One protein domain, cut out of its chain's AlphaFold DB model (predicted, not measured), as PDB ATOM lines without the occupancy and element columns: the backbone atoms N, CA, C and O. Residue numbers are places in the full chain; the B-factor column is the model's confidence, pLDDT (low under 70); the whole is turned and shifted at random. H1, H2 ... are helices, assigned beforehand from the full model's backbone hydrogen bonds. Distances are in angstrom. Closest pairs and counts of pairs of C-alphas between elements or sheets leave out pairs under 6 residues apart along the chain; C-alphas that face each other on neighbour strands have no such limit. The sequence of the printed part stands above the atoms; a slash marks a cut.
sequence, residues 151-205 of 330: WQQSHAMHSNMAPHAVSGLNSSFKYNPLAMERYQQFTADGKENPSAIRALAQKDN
ATOM      1  N   TRP A 151     133.828 250.067 220.493       49.06
ATOM      2  CA  TRP A 151     135.094 250.532 219.889       49.06
ATOM      3  C   TRP A 151     134.951 250.807 218.381       49.06
ATOM      4  O   TRP A 151     135.446 251.824 217.901       49.06
ATOM      5  N   GLN A 152     134.200 249.980 217.646       54.78
ATOM      6  CA  GLN A 152     133.927 250.207 216.218       54.78
ATOM      7  C   GLN A 152     132.921 251.345 215.983       54.78
ATOM      8  O   GLN A 152     133.104 252.149 215.069       54.78
ATOM      9  N   GLN A 153     131.902 251.465 216.840       59.66
ATOM     10  CA  GLN A 153     130.916 252.541 216.750       59.66
ATOM     11  C   GLN A 153     131.556 253.905 217.049       59.66
ATOM     12  O   GLN A 153     131.313 254.858 216.316       59.66
ATOM     13  N   SER A 154     132.479 253.989 218.015       56.66
ATOM     14  CA  SER A 154     133.229 255.221 218.307       56.66
ATOM     15  C   SER A 154     134.020 255.737 217.099       56.66
ATOM     16  O   SER A 154     134.063 256.943 216.869       56.66
ATOM     17  N   HIS A 155     134.603 254.841 216.292       57.38
ATOM     18  CA  HIS A 155     135.367 255.207 215.096       57.38
ATOM     19  C   HIS A 155     134.458 255.706 213.966       57.38
ATOM     20  O   HIS A 155     134.783 256.709 213.332       57.38
ATOM     21  N   ALA A 156     133.307 255.057 213.759       60.53
ATOM     22  CA  ALA A 156     132.293 255.498 212.796       60.53
ATOM     23  C   ALA A 156     131.640 256.828 213.205       60.53
ATOM     24  O   ALA A 156     131.280 257.649 212.363       60.53
ATOM     25  N   MET A 157     131.517 257.072 214.509       60.62
ATOM     26  CA  MET A 157     131.082 258.367 215.002       60.62
ATOM     27  C   MET A 157     132.149 259.418 214.695       60.62
ATOM     28  O   MET A 157     131.830 260.441 214.093       60.62
ATOM     29  N   HIS A 158     133.420 259.160 215.018       61.66
ATOM     30  CA  HIS A 158     134.514 260.117 214.807       61.66
ATOM     31  C   HIS A 158     134.679 260.547 213.337       61.66
ATOM     32  O   HIS A 158     135.082 261.680 213.084       61.66
ATOM     33  N   SER A 159     134.324 259.696 212.366       61.62
ATOM     34  CA  SER A 159     134.362 260.049 210.938       61.62
ATOM     35  C   SER A 159     133.295 261.056 210.497       61.62
ATOM     36  O   SER A 159     133.497 261.732 209.493       61.62
ATOM     37  N   ASN A 160     132.193 261.192 211.240       66.12
ATOM     38  CA  ASN A 160     131.114 262.144 210.930       66.12
ATOM     39  C   ASN A 160     131.338 263.525 211.565       66.12
ATOM     40  O   ASN A 160     130.514 264.427 211.438       66.12
ATOM     41  N   MET A 161     132.446 263.680 212.281       68.56
ATOM     42  CA  MET A 161     132.792 264.874 213.023       68.56
ATOM     43  C   MET A 161     133.565 265.838 212.125       68.56
ATOM     44  O   MET A 161     134.580 265.473 211.528       68.56
ATOM     45  N   ALA A 162     133.112 267.085 212.028       72.06
ATOM     46  CA  ALA A 162     133.761 268.050 211.159       72.06
ATOM     47  C   ALA A 162     135.185 268.383 211.671       72.06
ATOM     48  O   ALA A 162     135.358 268.647 212.868       72.06
ATOM     49  N   PRO A 163     136.226 268.403 210.813       68.69
ATOM     50  CA  PRO A 163     137.630 268.502 211.243       68.69
ATOM     51  C   PRO A 163     137.945 269.721 212.122       68.69
ATOM     52  O   PRO A 163     138.774 269.655 213.038       68.69
ATOM     53  N   HIS A 164     137.269 270.844 211.876       69.50
ATOM     54  CA  HIS A 164     137.405 272.075 212.657       69.50
ATOM     55  C   HIS A 164     136.766 271.973 214.044       69.50
ATOM     56  O   HIS A 164     137.296 272.549 214.994       69.50
ATOM     57  N   ALA A 165     135.688 271.202 214.195       66.94
ATOM     58  CA  ALA A 165     135.078 270.946 215.494       66.94
ATOM     59  C   ALA A 165     135.963 270.044 216.360       66.94
ATOM     60  O   ALA A 165     136.223 270.358 217.518       66.94
ATOM     61  N   VAL A 166     136.517 268.981 215.771       69.88
ATOM     62  CA  VAL A 166     137.439 268.045 216.443       69.88
ATOM     63  C   VAL A 166     138.729 268.731 216.899       69.88
ATOM     64  O   VAL A 166     139.323 268.362 217.915       69.88
ATOM     65  N   SER A 167     139.179 269.735 216.147       69.94
ATOM     66  CA  SER A 167     140.383 270.509 216.467       69.94
ATOM     67  C   SER A 167     140.190 271.434 217.673       69.94
ATOM     68  O   SER A 167     141.154 271.711 218.380       69.94
ATOM     69  N   GLY A 168     138.956 271.883 217.930       68.88
ATOM     70  CA  GLY A 168     138.613 272.722 219.084       68.88
ATOM     71  C   GLY A 168     138.379 271.950 220.387       68.88
ATOM     72  O   GLY A 168     138.322 272.565 221.450       68.88
ATOM     73  N   LEU A 169     138.250 270.622 220.323       71.56
ATOM     74  CA  LEU A 169     138.060 269.766 221.493       71.56
ATOM     75  C   LEU A 169     139.411 269.333 222.076       71.56
ATOM     76  O   LEU A 169     140.305 268.888 221.347       71.56
ATOM     77  N   ASN A 170     139.548 269.397 223.406       73.38
ATOM     78  CA  ASN A 170     140.712 268.818 224.080       73.38
ATOM     79  C   ASN A 170     140.820 267.320 223.747       73.38
ATOM     80  O   ASN A 170     139.810 266.625 223.610       73.38
ATOM     81  N   SER A 171     142.049 266.806 223.649       71.69
ATOM     82  CA  SER A 171     142.319 265.395 223.321       71.69
ATOM     83  C   SER A 171     141.578 264.413 224.235       71.69
ATOM     84  O   SER A 171     141.155 263.357 223.775       71.69
ATOM     85  N   SER A 172     141.343 264.794 225.493       73.88
ATOM     86  CA  SER A 172     140.582 264.016 226.476       73.88
ATOM     87  C   SER A 172     139.090 263.862 226.147       73.88
ATOM     88  O   SER A 172     138.487 262.881 226.567       73.88
ATOM     89  N   PHE A 173     138.484 264.795 225.403       75.94
ATOM     90  CA  PHE A 173     137.057 264.745 225.045       75.94
ATOM     91  C   PHE A 173     136.800 264.139 223.666       75.94
ATOM     92  O   PHE A 173     135.689 263.694 223.403       75.94
ATOM     93  N   LYS A 174     137.824 264.074 222.809       79.75
ATOM     94  CA  LYS A 174     137.736 263.545 221.439       79.75
ATOM     95  C   LYS A 174     137.174 262.120 221.384       79.75
ATOM     96  O   LYS A 174     136.319 261.815 220.570       79.75
ATOM     97  N   TYR A 175     137.618 261.270 222.306       80.19
ATOM     98  CA  TYR A 175     137.210 259.865 222.377       80.19
ATOM     99  C   TYR A 175     136.148 259.595 223.445       80.19
ATOM    100  O   TYR A 175     135.836 258.438 223.716       80.19
ATOM    101  N   ASN A 176     135.608 260.638 224.085       83.56
ATOM    102  CA  ASN A 176     134.566 260.453 225.081       83.56
ATOM    103  C   ASN A 176     133.231 260.195 224.355       83.56
ATOM    104  O   ASN A 176     132.734 261.109 223.692       83.56
ATOM    105  N   PRO A 177     132.626 258.999 224.488       82.56
ATOM    106  CA  PRO A 177     131.386 258.669 223.786       82.56
ATOM    107  C   PRO A 177     130.247 259.637 224.132       82.56
ATOM    108  O   PRO A 177     129.463 259.993 223.260       82.56
ATOM    109  N   LEU A 178     130.209 260.148 225.367       81.94
ATOM    110  CA  LEU A 178     129.196 261.112 225.800       81.94
ATOM    111  C   LEU A 178     129.401 262.482 225.149       81.94
ATOM    112  O   LEU A 178     128.445 263.113 224.715       81.94
ATOM    113  N   ALA A 179     130.649 262.947 225.049       82.56
ATOM    114  CA  ALA A 179     130.946 264.199 224.352       82.56
ATOM    115  C   ALA A 179     130.604 264.087 222.859       82.56
ATOM    116  O   ALA A 179     130.148 265.053 222.247       82.56
ATOM    117  N   MET A 180     130.786 262.891 222.296       82.69
ATOM    118  CA  MET A 180     130.497 262.622 220.900       82.69
ATOM    119  C   MET A 180     128.999 262.602 220.590       82.69
ATOM    120  O   MET A 180     128.559 263.187 219.601       82.69
ATOM    121  N   GLU A 181     128.201 261.991 221.458       84.06
ATOM    122  CA  GLU A 181     126.745 262.019 221.345       84.06
ATOM    123  C   GLU A 181     126.211 263.459 221.410       84.06
ATOM    124  O   GLU A 181     125.410 263.870 220.572       84.06
ATOM    125  N   ARG A 182     126.723 264.271 222.344       84.56
ATOM    126  CA  ARG A 182     126.357 265.695 222.450       84.56
ATOM    127  C   ARG A 182     126.743 266.487 221.211       84.56
ATOM    128  O   ARG A 182     125.969 267.320 220.751       84.56
ATOM    129  N   TYR A 183     127.922 266.220 220.657       81.75
ATOM    130  CA  TYR A 183     128.334 266.828 219.401       81.75
ATOM    131  C   TYR A 183     127.350 266.494 218.274       81.75
ATOM    132  O   TYR A 183     126.896 267.405 217.589       81.75
ATOM    133  N   GLN A 184     126.960 265.224 218.135       82.00
ATOM    134  CA  GLN A 184     125.988 264.808 217.121       82.00
ATOM    135  C   GLN A 184     124.629 265.473 217.308       82.00
ATOM    136  O   GLN A 184     124.030 265.891 216.324       82.00
ATOM    137  N   GLN A 185     124.175 265.638 218.551       83.19
ATOM    138  CA  GLN A 185     122.952 266.386 218.857       83.19
ATOM    139  C   GLN A 185     123.057 267.850 218.399       83.19
ATOM    140  O   GLN A 185     122.097 268.389 217.858       83.19
ATOM    141  N   PHE A 186     124.220 268.494 218.548       80.38
ATOM    142  CA  PHE A 186     124.435 269.869 218.078       80.38
ATOM    143  C   PHE A 186     124.603 269.993 216.562       80.38
ATOM    144  O   PHE A 186     124.434 271.086 216.027       80.38
ATOM    145  N   THR A 187     124.957 268.911 215.872       75.62
ATOM    146  CA  THR A 187     125.137 268.901 214.414       75.62
ATOM    147  C   THR A 187     123.988 268.240 213.655       75.62
ATOM    148  O   THR A 187     123.981 268.300 212.428       75.62
ATOM    149  N   ALA A 188     123.018 267.634 214.351       77.62
ATOM    150  CA  ALA A 188     121.891 266.914 213.753       77.62
ATOM    151  C   ALA A 188     121.059 267.797 212.806       77.62
ATOM    152  O   ALA A 188     120.638 267.339 211.748       77.62
ATOM    153  N   ASP A 189     120.912 269.082 213.130       74.44
ATOM    154  CA  ASP A 189     120.145 270.043 212.326       74.44
ATOM    155  C   ASP A 189     120.943 270.641 211.148       74.44
ATOM    156  O   ASP A 189     120.511 271.612 210.520       74.44
ATOM    157  N   GLY A 190     122.156 270.141 210.875       69.62
ATOM    158  CA  GLY A 190     123.054 270.669 209.837       69.62
ATOM    159  C   GLY A 190     123.598 272.079 210.120       69.62
ATOM    160  O   GLY A 190     124.368 272.621 209.327       69.62
ATOM    161  N   LYS A 191     123.223 272.682 211.254       73.12
ATOM    162  CA  LYS A 191     123.729 273.966 211.745       73.12
ATOM    163  C   LYS A 191     124.703 273.712 212.878       73.12
ATOM    164  O   LYS A 191     124.321 273.621 214.038       73.12
ATOM    165  N   GLU A 192     125.976 273.624 212.534       72.62
ATOM    166  CA  GLU A 192     127.032 273.528 213.530       72.62
ATOM    167  C   GLU A 192     127.010 274.769 214.428       72.62
ATOM    168  O   GLU A 192     127.216 275.891 213.965       72.62
ATOM    169  N   ASN A 193     126.752 274.577 215.722       77.88
ATOM    170  CA  ASN A 193     126.820 275.652 216.698       77.88
ATOM    171  C   ASN A 193     128.224 275.698 217.337       77.88
ATOM    172  O   ASN A 193     128.504 274.934 218.270       77.88
ATOM    173  N   PRO A 194     129.130 276.589 216.886       76.38
ATOM    174  CA  PRO A 194     130.513 276.606 217.356       76.38
ATOM    175  C   PRO A 194     130.638 276.961 218.843       76.38
ATOM    176  O   PRO A 194     131.615 276.555 219.477       76.38
ATOM    177  N   SER A 195     129.680 277.692 219.430       81.56
ATOM    178  CA  SER A 195     129.713 277.997 220.866       81.56
ATOM    179  C   SER A 195     129.353 276.778 221.714       81.56
ATOM    180  O   SER A 195     129.995 276.552 222.737       81.56
ATOM    181  N   ALA A 196     128.398 275.957 221.268       80.38
ATOM    182  CA  ALA A 196     128.038 274.710 221.946       80.38
ATOM    183  C   ALA A 196     129.185 273.685 221.893       80.38
ATOM    184  O   ALA A 196     129.507 273.049 222.894       80.38
ATOM    185  N   ILE A 197     129.881 273.598 220.756       80.31
ATOM    186  CA  ILE A 197     131.062 272.734 220.598       80.31
ATOM    187  C   ILE A 197     132.205 273.188 221.519       80.31
ATOM    188  O   ILE A 197     132.869 272.359 222.139       80.31
ATOM    189  N   ARG A 198     132.427 274.503 221.668       81.00
ATOM    190  CA  ARG A 198     133.420 275.029 222.624       81.00
ATOM    191  C   ARG A 198     133.046 274.751 224.078       81.00
ATOM    192  O   ARG A 198     133.946 274.477 224.866       81.00
ATOM    193  N   ALA A 199     131.759 274.783 224.420       80.38
ATOM    194  CA  ALA A 199     131.295 274.446 225.764       80.38
ATOM    195  C   ALA A 199     131.633 272.990 226.139       80.38
ATOM    196  O   ALA A 199     132.044 272.747 227.265       80.38
ATOM    197  N   LEU A 200     131.594 272.047 225.186       78.06
ATOM    198  CA  LEU A 200     132.028 270.656 225.417       78.06
ATOM    199  C   LEU A 200     133.523 270.525 225.744       78.06
ATOM    200  O   LEU A 200     133.926 269.606 226.453       78.06
ATOM    201  N   ALA A 201     134.362 271.412 225.203       76.69
ATOM    202  CA  ALA A 201     135.794 271.428 225.501       76.69
ATOM    203  C   ALA A 201     136.111 272.131 226.826       76.69
ATOM    204  O   ALA A 201     137.201 271.940 227.381       76.69
ATOM    205  N   GLN A 202     135.197 272.980 227.297       79.75
ATOM    206  CA  GLN A 202     135.366 273.755 228.508       79.75
ATOM    207  C   GLN A 202     135.115 272.872 229.732       79.75
ATOM    208  O   GLN A 202     134.205 272.052 229.777       79.75
ATOM    209  N   LYS A 203     135.958 273.032 230.752       74.69
ATOM    210  CA  LYS A 203     135.775 272.337 232.023       74.69
ATOM    211  C   LYS A 203     134.573 272.934 232.754       74.69
ATOM    212  O   LYS A 203     134.653 274.073 233.217       74.69
ATOM    213  N   ASP A 204     133.515 272.147 232.912       73.19
ATOM    214  CA  ASP A 204     132.394 272.514 233.771       73.19
ATOM    215  C   ASP A 204     132.838 272.622 235.232       73.19
ATOM    216  O   ASP A 204     133.614 271.815 235.758       73.19
ATOM    217  N   ASN A 205     132.353 273.665 235.904       71.88
ATOM    218  CA  ASN A 205     132.621 273.884 237.314       71.88
ATOM    219  C   ASN A 205     131.484 273.266 238.133       71.88
ATOM    220  O   ASN A 205     130.436 273.880 238.310       71.88
TER     221      ASN A 205
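What this domain is: This is residues 151 to 205 of the 330 residues of the protein "Membrane anchored protein" of Staphylococcus muscae (UniProt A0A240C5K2). A short helical hairpin, H4 and H5 side by side in opposite ways, makes the core; H2 packs slantwise on H5, and the small H3 sits near the end of the hairpin where H4 begins and H5 ends. H1 lies off to one side, by the beginning of H4, and the link between H4 and H5 turns at the other end of the hairpin. The printed part has 55 residues, 38 of them in five named helices, H1 to H5 in order along the chain, with no named strand: the class is all helix. The whole is compact, with a radius of gyration of the C-alphas of 10.5 A and spans of 31 by 25 by 17 A.

How they stand to each other: Start with H1, residues 151 to 159, and compare it with H4, residues 177 to 187: they only just touch, with 3 pairs of C-alphas within 8 A. Their closest C-alphas, those of Ser 154 and Pro 177, are 6.7 A apart, and they run the same way at a shallow tilt of 30 degrees. Go on to H2, residues 163 to 168, which is apart from both H1 and H4. H2 touches H5, residues 194 to 201, at a steep tilt of 56 degrees, the same way; the closest C-alphas, of Gly 168 and Arg 198, are 6.7 A apart. H3, residues 171 to 174, is close to but not clearly touching H4 and H5: look at C-alpha 173, which is 6.2 A from that of Ala 179 in H4 and 6.8 A from that of Ala 201 in H5. H4 and H5 touch as a helical hairpin, at a shallow tilt of 6 degrees, opposite ways, with the closest C-alphas, of Tyr 183 and Ile 197, 6.6 A apart. In H2 and H4 every O i to N i+4 pair is within hydrogen-bond range, against 4 of 5 in H1 and 3 of 4 in H5; H3 is too short for such a pair.

Where its parts are: Find C-alpha 151 at (135.094, 250.532, 219.889); from there H1 runs 13.1 A to C-alpha 159. H2 covers 9.0 A and H3 5.3 A. At C-alpha 177, (131.386, 258.669, 223.786), H4 begins, the longest helix, 15.2 A to C-alpha 187. H5 runs 11.0 A and ends at C-alpha 201, (135.794, 271.428, 225.501).

The domain as a whole: The two C-alphas farthest apart, those of Gln 152 and Asn 205, are 31.7 A apart. The printed part has no cut and no long link. In the B-factor column, the model's confidence is under 70 at residues 151 to 161, 163 to 168 and 190; the mean pLDDT of the printed part is 73.3.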